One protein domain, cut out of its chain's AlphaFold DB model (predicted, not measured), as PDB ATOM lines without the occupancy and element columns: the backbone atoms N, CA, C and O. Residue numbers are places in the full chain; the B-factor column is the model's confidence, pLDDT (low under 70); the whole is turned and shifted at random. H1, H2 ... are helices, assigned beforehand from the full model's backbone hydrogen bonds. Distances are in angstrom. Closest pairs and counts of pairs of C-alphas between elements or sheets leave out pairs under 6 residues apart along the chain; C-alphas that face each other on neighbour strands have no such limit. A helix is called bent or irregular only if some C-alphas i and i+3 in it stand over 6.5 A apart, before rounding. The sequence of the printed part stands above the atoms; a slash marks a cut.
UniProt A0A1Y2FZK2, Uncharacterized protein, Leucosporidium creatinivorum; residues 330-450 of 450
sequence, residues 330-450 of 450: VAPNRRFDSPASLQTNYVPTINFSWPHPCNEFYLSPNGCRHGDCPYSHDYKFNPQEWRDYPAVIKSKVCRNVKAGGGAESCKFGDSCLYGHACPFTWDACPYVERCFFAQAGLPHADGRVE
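AT A GLANCE: This is residues 330 to 450 of the 450 residues of an uncharacterized protein of Leucosporidium creatinivorum (UniProt A0A1Y2FZK2). There is little regular structure here: loops wind about two short helices, with H1 among the loops of one end, H2 running from that end to the middle, and residues 420 to 450 coiled at the other end. Of 121 printed residues, 17 are in named elements, H1 then H2, class all helix, with no named strand. The whole is compact, radius of gyration of the C-alphas 14.8 A, spanning 41 by 28 by 27 A.

IN THESE COORDINATES: Start at C-alpha 330, (-81.292, -17.040, -35.631), and pass residues 330 to 358 to H1, residues 359 to 363, 5.7 A long. Then find H2, residues 383 to 394, running 18.4 A to C-alpha 394 at (-83.048, -25.493, -15.413); it is irregular, C-alphas 387 and 390 being 7.1 A apart.

HOW THE PARTS SIT: H1 and H2 are close but not clearly touching; look at their closest C-alphas, Leu 363 and Pro 390, 7.1 A apart. Every O i to N i+4 pair is within hydrogen-bond range in H1, and 6 of 8 in H2.

THE WHOLE: The farthest C-alphas, Gly 371 and Asp 427, are 43.1 A apart. The printed part has no cut; the H1 to H2 link is long, 19 residues. Look for pLDDT under 70 at residues 330 to 346, 402 to 405 and 450.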
ATOM      1  N   VAL A 330     -81.266 -15.623 -35.243       47.75
ATOM      2  CA  VAL A 330     -81.292 -17.040 -35.631       47.75
ATOM      3  C   VAL A 330     -79.936 -17.622 -35.245       47.75
ATOM      4  O   VAL A 330     -78.922 -17.286 -35.852       47.75
ATOM      5  N   ALA A 331     -79.901 -18.427 -34.181       47.03
ATOM      6  CA  ALA A 331     -78.653 -18.869 -33.564       47.03
ATOM      7  C   ALA A 331     -77.758 -19.671 -34.540       47.03
ATOM      8  O   ALA A 331     -78.198 -20.697 -35.066       47.03
ATOM      9  N   PRO A 332     -76.486 -19.273 -34.747       40.03
ATOM     10  CA  PRO A 332     -75.479 -20.131 -35.350       40.03
ATOM     11  C   PRO A 332     -74.937 -21.147 -34.326       40.03
ATOM     12  O   PRO A 332     -74.906 -20.911 -33.121       40.03
ATOM     13  N   ASN A 333     -74.525 -22.307 -34.843       41.44
ATOM     14  CA  ASN A 333     -74.086 -23.510 -34.128       41.44
ATOM     15  C   ASN A 333     -73.189 -23.298 -32.882       41.44
ATOM     16  O   ASN A 333     -72.090 -22.761 -32.971       41.44
ATOM     17  N   ARG A 334     -73.619 -23.952 -31.791       57.38
ATOM     18  CA  ARG A 334     -72.851 -24.791 -30.844       57.38
ATOM     19  C   ARG A 334     -71.588 -24.200 -30.204       57.38
ATOM     20  O   ARG A 334     -70.477 -24.447 -30.663       57.38
ATOM     21  N   ARG A 335     -71.770 -23.664 -28.996       40.69
ATOM     22  CA  ARG A 335     -71.260 -24.214 -27.718       40.69
ATOM     23  C   ARG A 335     -71.735 -23.291 -26.597       40.69
ATOM     24  O   ARG A 335     -71.460 -22.100 -26.632       40.69
ATOM     25  N   PHE A 336     -72.484 -23.842 -25.647       44.81
ATOM     26  CA  PHE A 336     -72.798 -23.139 -24.409       44.81
ATOM     27  C   PHE A 336     -71.625 -23.369 -23.460       44.81
ATOM     28  O   PHE A 336     -71.292 -24.525 -23.181       44.81
ATOM     29  N   ASP A 337     -70.988 -22.295 -22.996       37.19
ATOM     30  CA  ASP A 337     -70.128 -22.390 -21.822       37.19
ATOM     31  C   ASP A 337     -71.007 -22.821 -20.646       37.19
ATOM     32  O   ASP A 337     -72.111 -22.309 -20.455       37.19
ATOM     33  N   SER A 338     -70.560 -23.856 -19.937       39.59
ATOM     34  CA  SER A 338     -71.328 -24.534 -18.893       39.59
ATOM     35  C   SER A 338     -71.940 -23.516 -17.919       39.59
ATOM     36  O   SER A 338     -71.191 -22.695 -17.384       39.59
ATOM     37  N   PRO A 339     -73.261 -23.555 -17.639       43.19
ATOM     38  CA  PRO A 339     -73.893 -22.695 -16.648       43.19
ATOM     39  C   PRO A 339     -73.577 -23.237 -15.250       43.19
ATOM     40  O   PRO A 339     -74.458 -23.659 -14.501       43.19
ATOM     41  N   ALA A 340     -72.293 -23.280 -14.904       35.47
ATOM     42  CA  ALA A 340     -71.892 -23.369 -13.520       35.47
ATOM     43  C   ALA A 340     -72.359 -22.065 -12.854       35.47
ATOM     44  O   ALA A 340     -71.988 -20.977 -13.284       35.47
ATOM     45  N   SER A 341     -73.232 -22.207 -11.857       40.16
ATOM     46  CA  SER A 341     -73.705 -21.166 -10.937       40.16
ATOM     47  C   SER A 341     -74.615 -20.053 -11.482       40.16
ATOM     48  O   SER A 341     -74.411 -18.884 -11.165       40.16
ATOM     49  N   LEU A 342     -75.715 -20.388 -12.163       45.09
ATOM     50  CA  LEU A 342     -76.909 -19.531 -12.067       45.09
ATOM     51  C   LEU A 342     -77.641 -19.835 -10.745       45.09
ATOM     52  O   LEU A 342     -78.746 -20.367 -10.733       45.09
ATOM     53  N   GLN A 343     -76.987 -19.537  -9.617       49.72
ATOM     54  CA  GLN A 343     -77.669 -19.321  -8.338       49.72
ATOM     55  C   GLN A 343     -78.312 -17.938  -8.420       49.72
ATOM     56  O   GLN A 343     -77.759 -16.939  -7.961       49.72
ATOM     57  N   THR A 344     -79.441 -17.853  -9.111       50.81
ATOM     58  CA  THR A 344     -80.190 -16.611  -9.236       50.81
ATOM     59  C   THR A 344     -81.441 -16.736  -8.383       50.81
ATOM     60  O   THR A 344     -82.272 -17.606  -8.620       50.81
ATOM     61  N   ASN A 345     -81.651 -15.800  -7.451       61.59
ATOM     62  CA  ASN A 345     -82.939 -15.601  -6.754       61.59
ATOM     63  C   ASN A 345     -84.067 -15.157  -7.715       61.59
ATOM     64  O   ASN A 345     -85.053 -14.549  -7.311       61.59
ATOM     65  N   TYR A 346     -83.889 -15.399  -9.010       68.75
ATOM     66  CA  TYR A 346     -84.705 -14.934 -10.102       68.75
ATOM     67  C   TYR A 346     -84.678 -15.987 -11.204       68.75
ATOM     68  O   TYR A 346     -83.618 -16.318 -11.740       68.75
ATOM     69  N   VAL A 347     -85.852 -16.502 -11.546       73.62
ATOM     70  CA  VAL A 347     -86.065 -17.297 -12.753       73.62
ATOM     71  C   VAL A 347     -86.829 -16.400 -13.721       73.62
ATOM     72  O   VAL A 347     -87.947 -15.993 -13.389       73.62
ATOM     73  N   PRO A 348     -86.264 -16.070 -14.893       78.12
ATOM     74  CA  PRO A 348     -86.983 -15.302 -15.898       78.12
ATOM     75  C   PRO A 348     -88.267 -16.022 -16.314       78.12
ATOM     76  O   PRO A 348     -88.324 -17.251 -16.336       78.12
ATOM     77  N   THR A 349     -89.298 -15.271 -16.686       79.12
ATOM     78  CA  THR A 349     -90.500 -15.856 -17.290       79.12
ATOM     79  C   THR A 349     -90.445 -15.638 -18.792       79.12
ATOM     80  O   THR A 349     -90.393 -14.499 -19.248       79.12
ATOM     81  N   ILE A 350     -90.466 -16.727 -19.562       82.38
ATOM     82  CA  ILE A 350     -90.568 -16.677 -21.022       82.38
ATOM     83  C   ILE A 350     -91.892 -17.312 -21.434       82.38
ATOM     84  O   ILE A 350     -92.168 -18.464 -21.090       82.38
ATOM     85  N   ASN A 351     -92.699 -16.566 -22.185       81.56
ATOM     86  CA  ASN A 351     -93.959 -17.051 -22.726       81.56
ATOM     87  C   ASN A 351     -93.741 -17.612 -24.138       81.56
ATOM     88  O   ASN A 351     -93.674 -16.867 -25.114       81.56
ATOM     89  N   PHE A 352     -93.599 -18.931 -24.243       83.88
ATOM     90  CA  PHE A 352     -93.382 -19.587 -25.530       83.88
ATOM     91  C   PHE A 352     -94.687 -19.732 -26.312       83.88
ATOM     92  O   PHE A 352     -95.594 -20.446 -25.884       83.88
ATOM     93  N   SER A 353     -94.737 -19.159 -27.515       80.25
ATOM     94  CA  SER A 353     -95.776 -19.465 -28.501       80.25
ATOM     95  C   SER A 353     -95.775 -20.951 -28.879       80.25
ATOM     96  O   SER A 353     -94.726 -21.597 -28.896       80.25
ATOM     97  N   TRP A 354     -96.949 -21.497 -29.211       72.12
ATOM     98  CA  TRP A 354     -97.042 -22.831 -29.806       72.12
ATOM     99  C   TRP A 354     -96.594 -22.772 -31.283       72.12
ATOM    100  O   TRP A 354     -97.010 -21.846 -31.982       72.12
ATOM    101  N   PRO A 355     -95.803 -23.739 -31.789       84.94
ATOM    102  CA  PRO A 355     -95.232 -24.869 -31.062       84.94
ATOM    103  C   PRO A 355     -94.054 -24.425 -30.197       84.94
ATOM    104  O   PRO A 355     -93.216 -23.635 -30.630       84.94
ATOM    105  N   HIS A 356     -93.978 -24.955 -28.974       89.94
ATOM    106  CA  HIS A 356     -92.899 -24.612 -28.047       89.94
ATOM    107  C   HIS A 356     -91.522 -24.984 -28.626       89.94
ATOM    108  O   HIS A 356     -91.424 -25.983 -29.348       89.94
ATOM    109  N   PRO A 357     -90.451 -24.239 -28.288       95.19
ATOM    110  CA  PRO A 357     -89.105 -24.565 -28.737       95.19
ATOM    111  C   PRO A 357     -88.645 -25.909 -28.177       95.19
ATOM    112  O   PRO A 357     -88.878 -26.250 -27.013       95.19
ATOM    113  N   CYS A 358     -87.953 -26.677 -29.010       95.25
ATOM    114  CA  CYS A 358     -87.370 -27.945 -28.610       95.25
ATOM    115  C   CYS A 358     -86.131 -27.726 -27.731       95.25
ATOM    116  O   CYS A 358     -85.057 -27.390 -28.232       95.25
ATOM    117  N   ASN A 359     -86.250 -27.992 -26.426       94.38
ATOM    118  CA  ASN A 359     -85.140 -27.837 -25.474       94.38
ATOM    119  C   ASN A 359     -83.865 -28.564 -25.938       94.38
ATOM    120  O   ASN A 359     -82.771 -28.017 -25.846       94.38
ATOM    121  N   GLU A 360     -83.993 -29.789 -26.460       92.06
ATOM    122  CA  GLU A 360     -82.841 -30.561 -26.935       92.06
ATOM    123  C   GLU A 360     -82.215 -29.966 -28.195       92.06
ATOM    124  O   GLU A 360     -80.997 -29.969 -28.319       92.06
ATOM    125  N   PHE A 361     -83.012 -29.435 -29.124       95.31
ATOM    126  CA  PHE A 361     -82.480 -28.816 -30.338       95.31
ATOM    127  C   PHE A 361     -81.611 -27.601 -30.015       95.31
ATOM    128  O   PHE A 361     -80.519 -27.465 -30.562       95.31
ATOM    129  N   TYR A 362     -82.086 -26.759 -29.100       93.94
ATOM    130  CA  TYR A 362     -81.456 -25.481 -28.787       93.94
ATOM    131  C   TYR A 362     -80.360 -25.565 -27.726       93.94
ATOM    132  O   TYR A 362     -79.375 -24.838 -27.820       93.94
ATOM    133  N   LEU A 363     -80.518 -26.421 -26.713       91.94
ATOM    134  CA  LEU A 363     -79.626 -26.439 -25.549       91.94
ATOM    135  C   LEU A 363     -78.696 -27.659 -25.511       91.94
ATOM    136  O   LEU A 363     -77.665 -27.615 -24.844       91.94
ATOM    137  N   SER A 364     -79.019 -28.756 -26.209       87.81
ATOM    138  CA  SER A 364     -78.141 -29.933 -26.232       87.81
ATOM    139  C   SER A 364     -76.959 -29.714 -27.180       87.81
ATOM    140  O   SER A 364     -77.170 -29.359 -28.342       87.81
ATOM    141  N   PRO A 365     -75.720 -30.062 -26.786       83.69
ATOM    142  CA  PRO A 365     -74.563 -30.038 -27.688       83.69
ATOM    143  C   PRO A 365     -74.751 -30.887 -28.953       83.69
ATOM    144  O   PRO A 365     -74.144 -30.622 -29.993       83.69
ATOM    145  N   ASN A 366     -75.586 -31.926 -28.856       85.69
ATOM    146  CA  ASN A 366     -75.857 -32.872 -29.933       85.69
ATOM    147  C   ASN A 366     -77.093 -32.504 -30.770       85.69
ATOM    148  O   ASN A 366     -77.321 -33.153 -31.789       85.69
ATOM    149  N   GLY A 367     -77.858 -31.484 -30.369       91.06
ATOM    150  CA  GLY A 367     -79.173 -31.180 -30.932       91.06
ATOM    151  C   GLY A 367     -80.238 -32.238 -30.610       91.06
ATOM    152  O   GLY A 367     -79.989 -33.214 -29.895       91.06
ATOM    153  N   CYS A 368     -81.438 -32.036 -31.159       93.12
ATOM    154  CA  CYS A 368     -82.566 -32.958 -31.040       93.12
ATOM    155  C   CYS A 368     -82.338 -34.203 -31.905       93.12
ATOM    156  O   CYS A 368     -81.936 -34.096 -33.064       93.12
ATOM    157  N   ARG A 369     -82.615 -35.388 -31.348       92.44
ATOM    158  CA  ARG A 369     -82.474 -36.679 -32.052       92.44
ATOM    159  C   ARG A 369     -83.795 -37.215 -32.610       92.44
ATOM    160  O   ARG A 369     -83.798 -38.252 -33.268       92.44
ATOM    161  N   HIS A 370     -84.906 -36.537 -32.339       90.31
ATOM    162  CA  HIS A 370     -86.226 -36.927 -32.824       90.31
ATOM    163  C   HIS A 370     -86.420 -36.421 -34.258       90.31
ATOM    164  O   HIS A 370     -86.445 -35.213 -34.479       90.31
ATOM    165  N   GLY A 371     -86.552 -37.348 -35.215       86.62
ATOM    166  CA  GLY A 371     -86.798 -37.017 -36.625       86.62
ATOM    167  C   GLY A 371     -88.119 -36.267 -36.825       86.62
ATOM    168  O   GLY A 371     -88.124 -35.201 -37.430       86.62
ATOM    169  N   ASP A 372     -89.194 -36.766 -36.210       91.25
ATOM    170  CA  ASP A 372     -90.509 -36.117 -36.162       91.25
ATOM    171  C   ASP A 372     -90.720 -35.468 -34.783       91.25
ATOM    172  O   ASP A 372     -91.487 -35.949 -33.947       91.25
ATOM    173  N   CYS A 373     -89.956 -34.414 -34.485       93.25
ATOM    174  CA  CYS A 373     -90.066 -33.731 -33.198       93.25
ATOM    175  C   CYS A 373     -91.397 -32.953 -33.099       93.25
ATOM    176  O   CYS A 373     -91.683 -32.146 -33.980       93.25
ATOM    177  N   PRO A 374     -92.194 -33.119 -32.023       90.88
ATOM    178  CA  PRO A 374     -93.436 -32.360 -31.833       90.88
ATOM    179  C   PRO A 374     -93.202 -30.895 -31.417       90.88
ATOM    180  O   PRO A 374     -94.159 -30.142 -31.238       90.88
ATOM    181  N   TYR A 375     -91.944 -30.501 -31.220       94.19
ATOM    182  CA  TYR A 375     -91.526 -29.165 -30.810       94.19
ATOM    183  C   TYR A 375     -90.850 -28.432 -31.973       94.19
ATOM    184  O   TYR A 375     -90.298 -29.052 -32.879       94.19
ATOM    185  N   SER A 376     -90.854 -27.101 -31.928       93.94
ATOM    186  CA  SER A 376     -90.258 -26.266 -32.972       93.94
ATOM    187  C   SER A 376     -88.724 -26.331 -32.941       93.94
ATOM    188  O   SER A 376     -88.102 -26.190 -31.881       93.94
ATOM    189  N   HIS A 377     -88.116 -26.536 -34.115       95.12
ATOM    190  CA  HIS A 377     -86.671 -26.400 -34.379       95.12
ATOM    191  C   HIS A 377     -86.333 -25.076 -35.097       95.12
ATOM    192  O   HIS A 377     -85.180 -24.803 -35.418       95.12
ATOM    193  N   ASP A 378     -87.346 -24.262 -35.376       93.81
ATOM    194  CA  ASP A 378     -87.291 -22.998 -36.110       93.81
ATOM    195  C   ASP A 378     -87.806 -21.805 -35.280       93.81
ATOM    196  O   ASP A 378     -88.005 -20.707 -35.800       93.81
ATOM    197  N   TYR A 379     -87.978 -22.012 -33.973       93.12
ATOM    198  CA  TYR A 379     -88.347 -21.004 -32.992       93.12
ATOM    199  C   TYR A 379     -87.352 -19.842 -33.004       93.12
ATOM    200  O   TYR A 379     -86.133 -20.021 -32.892       93.12
ATOM    201  N   LYS A 380     -87.893 -18.631 -33.131       91.19
ATOM    202  CA  LYS A 380     -87.126 -17.390 -33.210       91.19
ATOM    203  C   LYS A 380     -87.103 -16.728 -31.844       91.19
ATOM    204  O   LYS A 380     -88.055 -16.053 -31.471       91.19
ATOM    205  N   PHE A 381     -86.005 -16.924 -31.128       88.38
ATOM    206  CA  PHE A 381     -85.767 -16.226 -29.875       88.38
ATOM    207  C   PHE A 381     -85.384 -14.776 -30.152       88.38
ATOM    208  O   PHE A 381     -84.554 -14.494 -31.021       88.38
ATOM    209  N   ASN A 382     -85.929 -13.851 -29.369       88.75
ATOM    210  CA  ASN A 382     -85.283 -12.552 -29.239       88.75
ATOM    211  C   ASN A 382     -84.006 -12.671 -28.367       88.75
ATOM    212  O   ASN A 382     -83.829 -13.665 -27.653       88.75
ATOM    213  N   PRO A 383     -83.094 -11.679 -28.390       85.94
ATOM    214  CA  PRO A 383     -81.831 -11.763 -27.652       85.94
ATOM    215  C   PRO A 383     -81.977 -11.953 -26.135       85.94
ATOM    216  O   PRO A 383     -81.113 -12.562 -25.508       85.94
ATOM    217  N   GLN A 384     -83.047 -11.435 -25.524       80.69
ATOM    218  CA  GLN A 384     -83.303 -11.614 -24.095       80.69
ATOM    219  C   GLN A 384     -83.821 -13.025 -23.805       80.69
ATOM    220  O   GLN A 384     -83.261 -13.713 -22.960       80.69
ATOM    221  N   GLU A 385     -84.815 -13.491 -24.563       85.56
ATOM    222  CA  GLU A 385     -85.363 -14.846 -24.428       85.56
ATOM    223  C   GLU A 385     -84.280 -15.906 -24.605       85.56
ATOM    224  O   GLU A 385     -84.232 -16.864 -23.842       85.56
ATOM    225  N   TRP A 386     -83.380 -15.729 -25.577       90.25
ATOM    226  CA  TRP A 386     -82.269 -16.653 -25.792       90.25
ATOM    227  C   TRP A 386     -81.333 -16.733 -24.578       90.25
ATOM    228  O   TRP A 386     -80.908 -17.824 -24.199       90.25
ATOM    229  N   ARG A 387     -81.032 -15.587 -23.949       87.19
ATOM    230  CA  ARG A 387     -80.200 -15.530 -22.735       87.19
ATOM    231  C   ARG A 387     -80.872 -16.208 -21.546       87.19
ATOM    232  O   ARG A 387     -80.203 -16.898 -20.782       87.19
ATOM    233  N   ASP A 388     -82.179 -16.037 -21.421       86.69
ATOM    234  CA  ASP A 388     -82.957 -16.509 -20.280       86.69
ATOM    235  C   ASP A 388     -83.381 -17.982 -20.408       86.69
ATOM    236  O   ASP A 388     -83.623 -18.666 -19.410       86.69
ATOM    237  N   TYR A 389     -83.450 -18.505 -21.635       91.56
ATOM    238  CA  TYR A 389     -83.990 -19.830 -21.925       91.56
ATOM    239  C   TYR A 389     -83.330 -20.982 -21.144       91.56
ATOM    240  O   TYR A 389     -84.067 -21.794 -20.576       91.56
ATOM    241  N   PRO A 390     -81.990 -21.066 -21.013       90.06
ATOM    242  CA  PRO A 390     -81.357 -22.110 -20.208       90.06
ATOM    243  C   PRO A 390     -81.800 -22.090 -18.741       90.06
ATOM    244  O   PRO A 390     -82.041 -23.151 -18.167       90.06
ATOM    245  N   ALA A 391     -81.959 -20.904 -18.143       86.75
ATOM    246  CA  ALA A 391     -82.411 -20.759 -16.759       86.75
ATOM    247  C   ALA A 391     -83.857 -21.252 -16.589       86.75
ATOM    248  O   ALA A 391     -84.169 -21.954 -15.626       86.75
ATOM    249  N   VAL A 392     -84.725 -20.970 -17.568       89.12
ATOM    250  CA  VAL A 392     -86.112 -21.468 -17.598       89.12
ATOM    251  C   VAL A 392     -86.181 -22.990 -17.740       89.12
ATOM    252  O   VAL A 392     -87.076 -23.626 -17.189       89.12
ATOM    253  N   ILE A 393     -85.258 -23.613 -18.476       92.69
ATOM    254  CA  ILE A 393     -85.226 -25.080 -18.576       92.69
ATOM    255  C   ILE A 393     -84.631 -25.708 -17.311       92.69
ATOM    256  O   ILE A 393     -85.161 -26.714 -16.830       92.69
ATOM    257  N   LYS A 394     -83.617 -25.082 -16.704       90.25
ATOM    258  CA  LYS A 394     -83.048 -25.493 -15.413       90.25
ATOM    259  C   LYS A 394     -84.006 -25.311 -14.233       90.25
ATOM    260  O   LYS A 394     -83.862 -26.024 -13.250       90.25
ATOM    261  N   SER A 395     -85.015 -24.445 -14.316       88.56
ATOM    262  CA  SER A 395     -86.057 -24.345 -13.281       88.56
ATOM    263  C   SER A 395     -87.103 -25.467 -13.348       88.56
ATOM    264  O   SER A 395     -87.962 -25.565 -12.474       88.56
ATOM    265  N   LYS A 396     -87.028 -26.357 -14.347       90.81
ATOM    266  CA  LYS A 396     -87.863 -27.561 -14.435       90.81
ATOM    267  C   LYS A 396     -87.116 -28.760 -13.862       90.81
ATOM    268  O   LYS A 396     -85.988 -29.041 -14.263       90.81
ATOM    269  N   VAL A 397     -87.768 -29.497 -12.964       91.12
ATOM    270  CA  VAL A 397     -87.191 -30.680 -12.310       91.12
ATOM    271  C   VAL A 397     -86.812 -31.741 -13.342       91.12
ATOM    272  O   VAL A 397     -87.619 -32.127 -14.191       91.12
ATOM    273  N   CYS A 398     -85.587 -32.254 -13.244       92.00
ATOM    274  CA  CYS A 398     -85.123 -33.346 -14.084       92.00
ATOM    275  C   CYS A 398     -85.945 -34.620 -13.861       92.00
ATOM    276  O   CYS A 398     -86.029 -35.154 -12.753       92.00
ATOM    277  N   ARG A 399     -86.493 -35.169 -14.951       88.88
ATOM    278  CA  ARG A 399     -87.286 -36.409 -14.921       88.88
ATOM    279  C   ARG A 399     -86.507 -37.605 -14.369       88.88
ATOM    280  O   ARG A 399     -87.106 -38.443 -13.706       88.88
ATOM    281  N   ASN A 400     -85.201 -37.677 -14.636       83.06
ATOM    282  CA  ASN A 400     -84.363 -38.786 -14.173       83.06
ATOM    283  C   ASN A 400     -84.114 -38.738 -12.662       83.06
ATOM    284  O   ASN A 400     -83.907 -39.784 -12.067       83.06
ATOM    285  N   VAL A 401     -84.190 -37.548 -12.056       83.56
ATOM    286  CA  VAL A 401     -84.045 -37.371 -10.606       83.56
ATOM    287  C   VAL A 401     -85.373 -37.544  -9.872       83.56
ATOM    288  O   VAL A 401     -85.417 -38.109  -8.784       83.56
ATOM    289  N   LYS A 402     -86.483 -37.155 -10.513       66.81
ATOM    290  CA  LYS A 402     -87.850 -37.318  -9.988       66.81
ATOM    291  C   LYS A 402     -88.210 -38.774  -9.628       66.81
ATOM    292  O   LYS A 402     -89.163 -38.996  -8.893       66.81
ATOM    293  N   ALA A 403     -87.454 -39.765 -10.105       63.06
ATOM    294  CA  ALA A 403     -87.617 -41.181  -9.764       63.06
ATOM    295  C   ALA A 403     -86.969 -41.590  -8.416       63.06
ATOM    296  O   ALA A 403     -86.617 -42.754  -8.244       63.06
ATOM    297  N   GLY A 404     -86.805 -40.651  -7.471       59.34
ATOM    298  CA  GLY A 404     -86.423 -40.926  -6.076       59.34
ATOM    299  C   GLY A 404     -84.934 -41.183  -5.824       59.34
ATOM    300  O   GLY A 404     -84.582 -41.692  -4.766       59.34
ATOM    301  N   GLY A 405     -84.061 -40.867  -6.784       64.44
ATOM    302  CA  GLY A 405     -82.639 -41.229  -6.736       64.44
ATOM    303  C   GLY A 405     -81.662 -40.087  -6.430       64.44
ATOM    304  O   GLY A 405     -80.477 -40.248  -6.704       64.44
ATOM    305  N   GLY A 406     -82.141 -38.928  -5.965       72.69
ATOM    306  CA  GLY A 406     -81.285 -37.759  -5.718       72.69
ATOM    307  C   GLY A 406     -80.634 -37.194  -6.990       72.69
ATOM    308  O   GLY A 406     -80.796 -37.723  -8.095       72.69
ATOM    309  N   ALA A 407     -79.904 -36.084  -6.868       74.56
ATOM    310  CA  ALA A 407     -79.253 -35.422  -8.007       74.56
ATOM    311  C   ALA A 407     -78.257 -36.350  -8.740       74.56
ATOM    312  O   ALA A 407     -78.110 -36.287  -9.964       74.56
ATOM    313  N   GLU A 408     -77.633 -37.257  -7.993       77.38
ATOM    314  CA  GLU A 408     -76.670 -38.268  -8.420       77.38
ATOM    315  C   GLU A 408     -77.252 -39.347  -9.348       77.38
ATOM    316  O   GLU A 408     -76.515 -39.953 -10.126       77.38
ATOM    317  N   SER A 409     -78.571 -39.566  -9.338       82.56
ATOM    318  CA  SER A 409     -79.217 -40.535 -10.239       82.56
ATOM    319  C   SER A 409     -79.227 -40.106 -11.707       82.56
ATOM    320  O   SER A 409     -79.402 -40.932 -12.614       82.56
ATOM    321  N   CYS A 410     -79.026 -38.818 -11.987       88.56
ATOM    322  CA  CYS A 410     -78.993 -38.330 -13.352       88.56
ATOM    323  C   CYS A 410     -77.638 -38.614 -14.009       88.56
ATOM    324  O   CYS A 410     -76.636 -37.970 -13.710       88.56
ATOM    325  N   LYS A 411     -77.628 -39.485 -15.026       88.62
ATOM    326  CA  LYS A 411     -76.428 -39.817 -15.826       88.62
ATOM    327  C   LYS A 411     -75.758 -38.616 -16.505       88.62
ATOM    328  O   LYS A 411     -74.617 -38.726 -16.939       88.62
ATOM    329  N   PHE A 412     -76.478 -37.504 -16.649       86.31
ATOM    330  CA  PHE A 412     -75.960 -36.283 -17.261       86.31
ATOM    331  C   PHE A 412     -75.284 -35.345 -16.251       86.31
ATOM    332  O   PHE A 412     -74.628 -34.401 -16.685       86.31
ATOM    333  N   GLY A 413     -75.437 -35.581 -14.940       85.81
ATOM    334  CA  GLY A 413     -74.864 -34.739 -13.886       85.81
ATOM    335  C   GLY A 413     -75.125 -33.249 -14.125       85.81
ATOM    336  O   GLY A 413     -76.226 -32.855 -14.515       85.81
ATOM    337  N   ASP A 414     -74.087 -32.429 -13.983       83.31
ATOM    338  CA  ASP A 414     -74.162 -30.975 -14.191       83.31
ATOM    339  C   ASP A 414     -74.503 -30.580 -15.637       83.31
ATOM    340  O   ASP A 414     -75.111 -29.533 -15.878       83.31
ATOM    341  N   SER A 415     -74.195 -31.458 -16.598       84.81
ATOM    342  CA  SER A 415     -74.516 -31.275 -18.020       84.81
ATOM    343  C   SER A 415     -75.980 -31.581 -18.358       84.81
ATOM    344  O   SER A 415     -76.373 -31.494 -19.522       84.81
ATOM    345  N   CYS A 416     -76.811 -31.962 -17.379       89.88
ATOM    346  CA  CYS A 416     -78.241 -32.136 -17.612       89.88
ATOM    347  C   CYS A 416     -78.890 -30.809 -18.018       89.88
ATOM    348  O   CYS A 416     -78.633 -29.779 -17.402       89.88
ATOM    349  N   LEU A 417     -79.785 -30.828 -19.007       91.62
ATOM    350  CA  LEU A 417     -80.530 -29.630 -19.414       91.62
ATOM    351  C   LEU A 417     -81.492 -29.140 -18.322       91.62
ATOM    352  O   LEU A 417     -81.745 -27.947 -18.212       91.62
ATOM    353  N   TYR A 418     -82.011 -30.065 -17.516       92.56
ATOM    354  CA  TYR A 418     -83.007 -29.808 -16.480       92.56
ATOM    355  C   TYR A 418     -82.364 -29.597 -15.102       92.56
ATOM    356  O   TYR A 418     -81.178 -29.870 -14.897       92.56
ATOM    357  N   GLY A 419     -83.149 -29.089 -14.155       91.75
ATOM    358  CA  GLY A 419     -82.697 -28.764 -12.808       91.75
ATOM    359  C   GLY A 419     -82.553 -29.976 -11.897       91.75
ATOM    360  O   GLY A 419     -83.418 -30.855 -11.874       91.75
ATOM    361  N   HIS A 420     -81.483 -29.972 -11.101       92.25
ATOM    362  CA  HIS A 420     -81.238 -30.907  -9.992       92.25
ATOM    363  C   HIS A 420     -81.304 -30.223  -8.614       92.25
ATOM    364  O   HIS A 420     -81.073 -30.867  -7.599       92.25
ATOM    365  N   ALA A 421     -81.613 -28.928  -8.583       90.75
ATOM    366  CA  ALA A 421     -81.827 -28.137  -7.380       90.75
ATOM    367  C   ALA A 421     -82.786 -26.986  -7.713       90.75
ATOM    368  O   ALA A 421     -82.834 -26.544  -8.868       90.75
ATOM    369  N   CYS A 422     -83.535 -26.505  -6.720       90.81
ATOM    370  CA  CYS A 422     -84.338 -25.299  -6.882       90.81
ATOM    371  C   CYS A 422     -83.399 -24.098  -7.096       90.81
ATOM    372  O   CYS A 422     -82.428 -23.963  -6.351       90.81
ATOM    373  N   PRO A 423     -83.668 -23.209  -8.069       89.88
ATOM    374  CA  PRO A 423     -82.849 -22.012  -8.278       89.88
ATOM    375  C   PRO A 423     -82.975 -20.990  -7.136       89.88
ATOM    376  O   PRO A 423     -82.107 -20.137  -6.979       89.88
ATOM    377  N   PHE A 424     -84.029 -21.091  -6.322       87.50
ATOM    378  CA  PHE A 424     -84.254 -20.236  -5.160       87.50
ATOM    379  C   PHE A 424     -83.669 -20.863  -3.893       87.50
ATOM    380  O   PHE A 424     -83.637 -22.090  -3.761       87.50
ATOM    381  N   THR A 425     -83.252 -20.030  -2.938       88.75
ATOM    382  CA  THR A 425     -83.031 -20.474  -1.551       88.75
ATOM    383  C   THR A 425     -84.363 -20.853  -0.907       88.75
ATOM    384  O   THR A 425     -85.420 -20.476  -1.417       88.75
ATOM    385  N   TRP A 426     -84.328 -21.578   0.214       85.19
ATOM    386  CA  TRP A 426     -85.549 -21.944   0.933       85.19
ATOM    387  C   TRP A 426     -86.417 -20.716   1.243       85.19
ATOM    388  O   TRP A 426     -87.568 -20.639   0.827       85.19
ATOM    389  N   ASP A 427     -85.824 -19.698   1.867       86.62
ATOM    390  CA  ASP A 427     -86.547 -18.513   2.344       86.62
ATOM    391  C   ASP A 427     -87.024 -17.588   1.199       86.62
ATOM    392  O   ASP A 427     -87.910 -16.755   1.394       86.62
ATOM    393  N   ALA A 428     -86.457 -17.730  -0.007       85.12
ATOM    394  CA  ALA A 428     -86.826 -16.952  -1.192       85.12
ATOM    395  C   ALA A 428     -87.682 -17.737  -2.199       85.12
ATOM    396  O   ALA A 428     -88.085 -17.182  -3.224       85.12
ATOM    397  N   CYS A 429     -87.946 -19.022  -1.952       86.62
ATOM    398  CA  CYS A 429     -88.712 -19.851  -2.868       86.62
ATOM    399  C   CYS A 429     -90.201 -19.473  -2.793       86.62
ATOM    400  O   CYS A 429     -90.844 -19.693  -1.767       86.62
ATOM    401  N   PRO A 430     -90.813 -18.977  -3.885       83.69
ATOM    402  CA  PRO A 430     -92.227 -18.597  -3.877       83.69
ATOM    403  C   PRO A 430     -93.170 -19.805  -3.746       83.69
ATOM    404  O   PRO A 430     -94.383 -19.639  -3.630       83.69
ATOM    405  N   TYR A 431     -92.620 -21.021  -3.785       87.19
ATOM    406  CA  TYR A 431     -93.356 -22.272  -3.743       87.19
ATOM    407  C   TYR A 431     -92.902 -23.189  -2.609       87.19
ATOM    408  O   TYR A 431     -93.137 -24.373  -2.756       87.19
ATOM    409  N   VAL A 432     -92.269 -22.715  -1.524       83.38
ATOM    410  CA  VAL A 432     -91.729 -23.563  -0.426       83.38
ATOM    411  C   VAL A 432     -92.559 -24.829  -0.153       83.38
ATOM    412  O   VAL A 432     -92.071 -25.935  -0.365       83.38
ATOM    413  N   GLU A 433     -93.848 -24.686   0.171       83.25
ATOM    414  CA  GLU A 433     -94.728 -25.811   0.542       83.25
ATOM    415  C   GLU A 433     -95.113 -26.738  -0.630       83.25
ATOM    416  O   GLU A 433     -95.580 -27.860  -0.442       83.25
ATOM    417  N   ARG A 434     -94.963 -26.268  -1.869       88.62
ATOM    418  CA  ARG A 434     -95.319 -26.985  -3.107       88.62
ATOM    419  C   ARG A 434     -94.165 -27.011  -4.106       88.62
ATOM    420  O   ARG A 434     -94.380 -27.076  -5.317       88.62
ATOM    421  N   CYS A 435     -92.933 -26.927  -3.613       89.56
ATOM    422  CA  CYS A 435     -91.763 -26.798  -4.459       89.56
ATOM    423  C   CYS A 435     -91.543 -28.137  -5.156       89.56
ATOM    424  O   CYS A 435     -91.273 -29.145  -4.506       89.56
ATOM    425  N   PHE A 436     -91.637 -28.165  -6.487       88.44
ATOM    426  CA  PHE A 436     -91.473 -29.408  -7.245       88.44
ATOM    427  C   PHE A 436     -90.096 -30.053  -7.039       88.44
ATOM    428  O   PHE A 436     -89.972 -31.268  -7.180       88.44
ATOM    429  N   PHE A 437     -89.073 -29.255  -6.711       90.31
ATOM    430  CA  PHE A 437     -87.749 -29.758  -6.350       90.31
ATOM    431  C   PHE A 437     -87.773 -30.422  -4.973       90.31
ATOM    432  O   PHE A 437     -87.382 -31.581  -4.877       90.31
ATOM    433  N   ALA A 438     -88.316 -29.756  -3.950       88.12
ATOM    434  CA  ALA A 438     -88.441 -30.332  -2.608       88.12
ATOM    435  C   ALA A 438     -89.286 -31.618  -2.615       88.12
ATOM    436  O   ALA A 438     -88.864 -32.639  -2.092       88.12
ATOM    437  N   GLN A 439     -90.413 -31.630  -3.336       86.94
ATOM    438  CA  GLN A 439     -91.240 -32.832  -3.524       86.94
ATOM    439  C   GLN A 439     -90.501 -33.985  -4.224       86.94
ATOM    440  O   GLN A 439     -90.892 -35.141  -4.094       86.94
ATOM    441  N   ALA A 440     -89.456 -33.678  -4.994       85.19
ATOM    442  CA  ALA A 440     -88.580 -34.662  -5.621       85.19
ATOM    443  C   ALA A 440     -87.360 -35.024  -4.747       85.19
ATOM    444  O   ALA A 440     -86.467 -35.718  -5.232       85.19
ATOM    445  N   GLY A 441     -87.303 -34.552  -3.495       86.25
ATOM    446  CA  GLY A 441     -86.175 -34.740  -2.580       86.25
ATOM    447  C   GLY A 441     -84.921 -33.960  -2.981       86.25
ATOM    448  O   GLY A 441     -83.812 -34.366  -2.641       86.25
ATOM    449  N   LEU A 442     -85.069 -32.882  -3.761       88.12
ATOM    450  CA  LEU A 442     -83.957 -32.071  -4.251       88.12
ATOM    451  C   LEU A 442     -83.759 -30.805  -3.417       88.12
ATOM    452  O   LEU A 442     -84.743 -30.195  -2.986       88.12
ATOM    453  N   PRO A 443     -82.501 -30.363  -3.247       90.19
ATOM    454  CA  PRO A 443     -82.200 -29.205  -2.429       90.19
ATOM    455  C   PRO A 443     -82.636 -27.901  -3.091       90.19
ATOM    456  O   PRO A 443     -82.726 -27.784  -4.318       90.19
ATOM    457  N   HIS A 444     -82.842 -26.890  -2.257       91.06
ATOM    458  CA  HIS A 444     -82.835 -25.496  -2.680       91.06
ATOM    459  C   HIS A 444     -81.409 -24.996  -2.956       91.06
ATOM    460  O   HIS A 444     -80.429 -25.697  -2.695       91.06
ATOM    461  N   ALA A 445     -81.270 -23.787  -3.507       86.19
ATOM    462  CA  ALA A 445     -79.970 -23.225  -3.884       86.19
ATOM    463  C   ALA A 445     -79.001 -23.061  -2.695       86.19
ATOM    464  O   ALA A 445     -77.788 -23.015  -2.896       86.19
ATOM    465  N   ASP A 446     -79.535 -22.993  -1.473       85.50
ATOM    466  CA  ASP A 446     -78.823 -22.946  -0.191       85.50
ATOM    467  C   ASP A 446     -78.539 -24.337   0.414       85.50
ATOM    468  O   ASP A 446     -77.988 -24.434   1.509       85.50
ATOM    469  N   GLY A 447     -78.898 -25.417  -0.286       83.44
ATOM    470  CA  GLY A 447     -78.638 -26.794   0.132       83.44
ATOM    471  C   GLY A 447     -79.679 -27.396   1.081       83.44
ATOM    472  O   GLY A 447     -79.521 -28.553   1.463       83.44
ATOM    473  N   ARG A 448     -80.741 -26.665   1.458       81.56
ATOM    474  CA  ARG A 448     -81.803 -27.209   2.322       81.56
ATOM    475  C   ARG A 448     -82.684 -28.205   1.559       81.56
ATOM    476  O   ARG A 448     -83.151 -27.901   0.458       81.56
ATOM    477  N   VAL A 449     -82.928 -29.361   2.173       75.56
ATOM    478  CA  VAL A 449     -83.861 -30.416   1.742       75.56
ATOM    479  C   VAL A 449     -84.837 -30.625   2.905       75.56
ATOM    480  O   VAL A 449     -84.362 -30.792   4.030       75.56
ATOM    481  N   GLU A 450     -86.149 -30.575   2.662       66.56
ATOM    482  CA  GLU A 450     -87.184 -30.949   3.649       66.56
ATOM    483  C   GLU A 450     -87.822 -32.292   3.308       66.56
ATOM    484  O   GLU A 450     -88.035 -32.545   2.096       66.56
TER     485      GLU A 450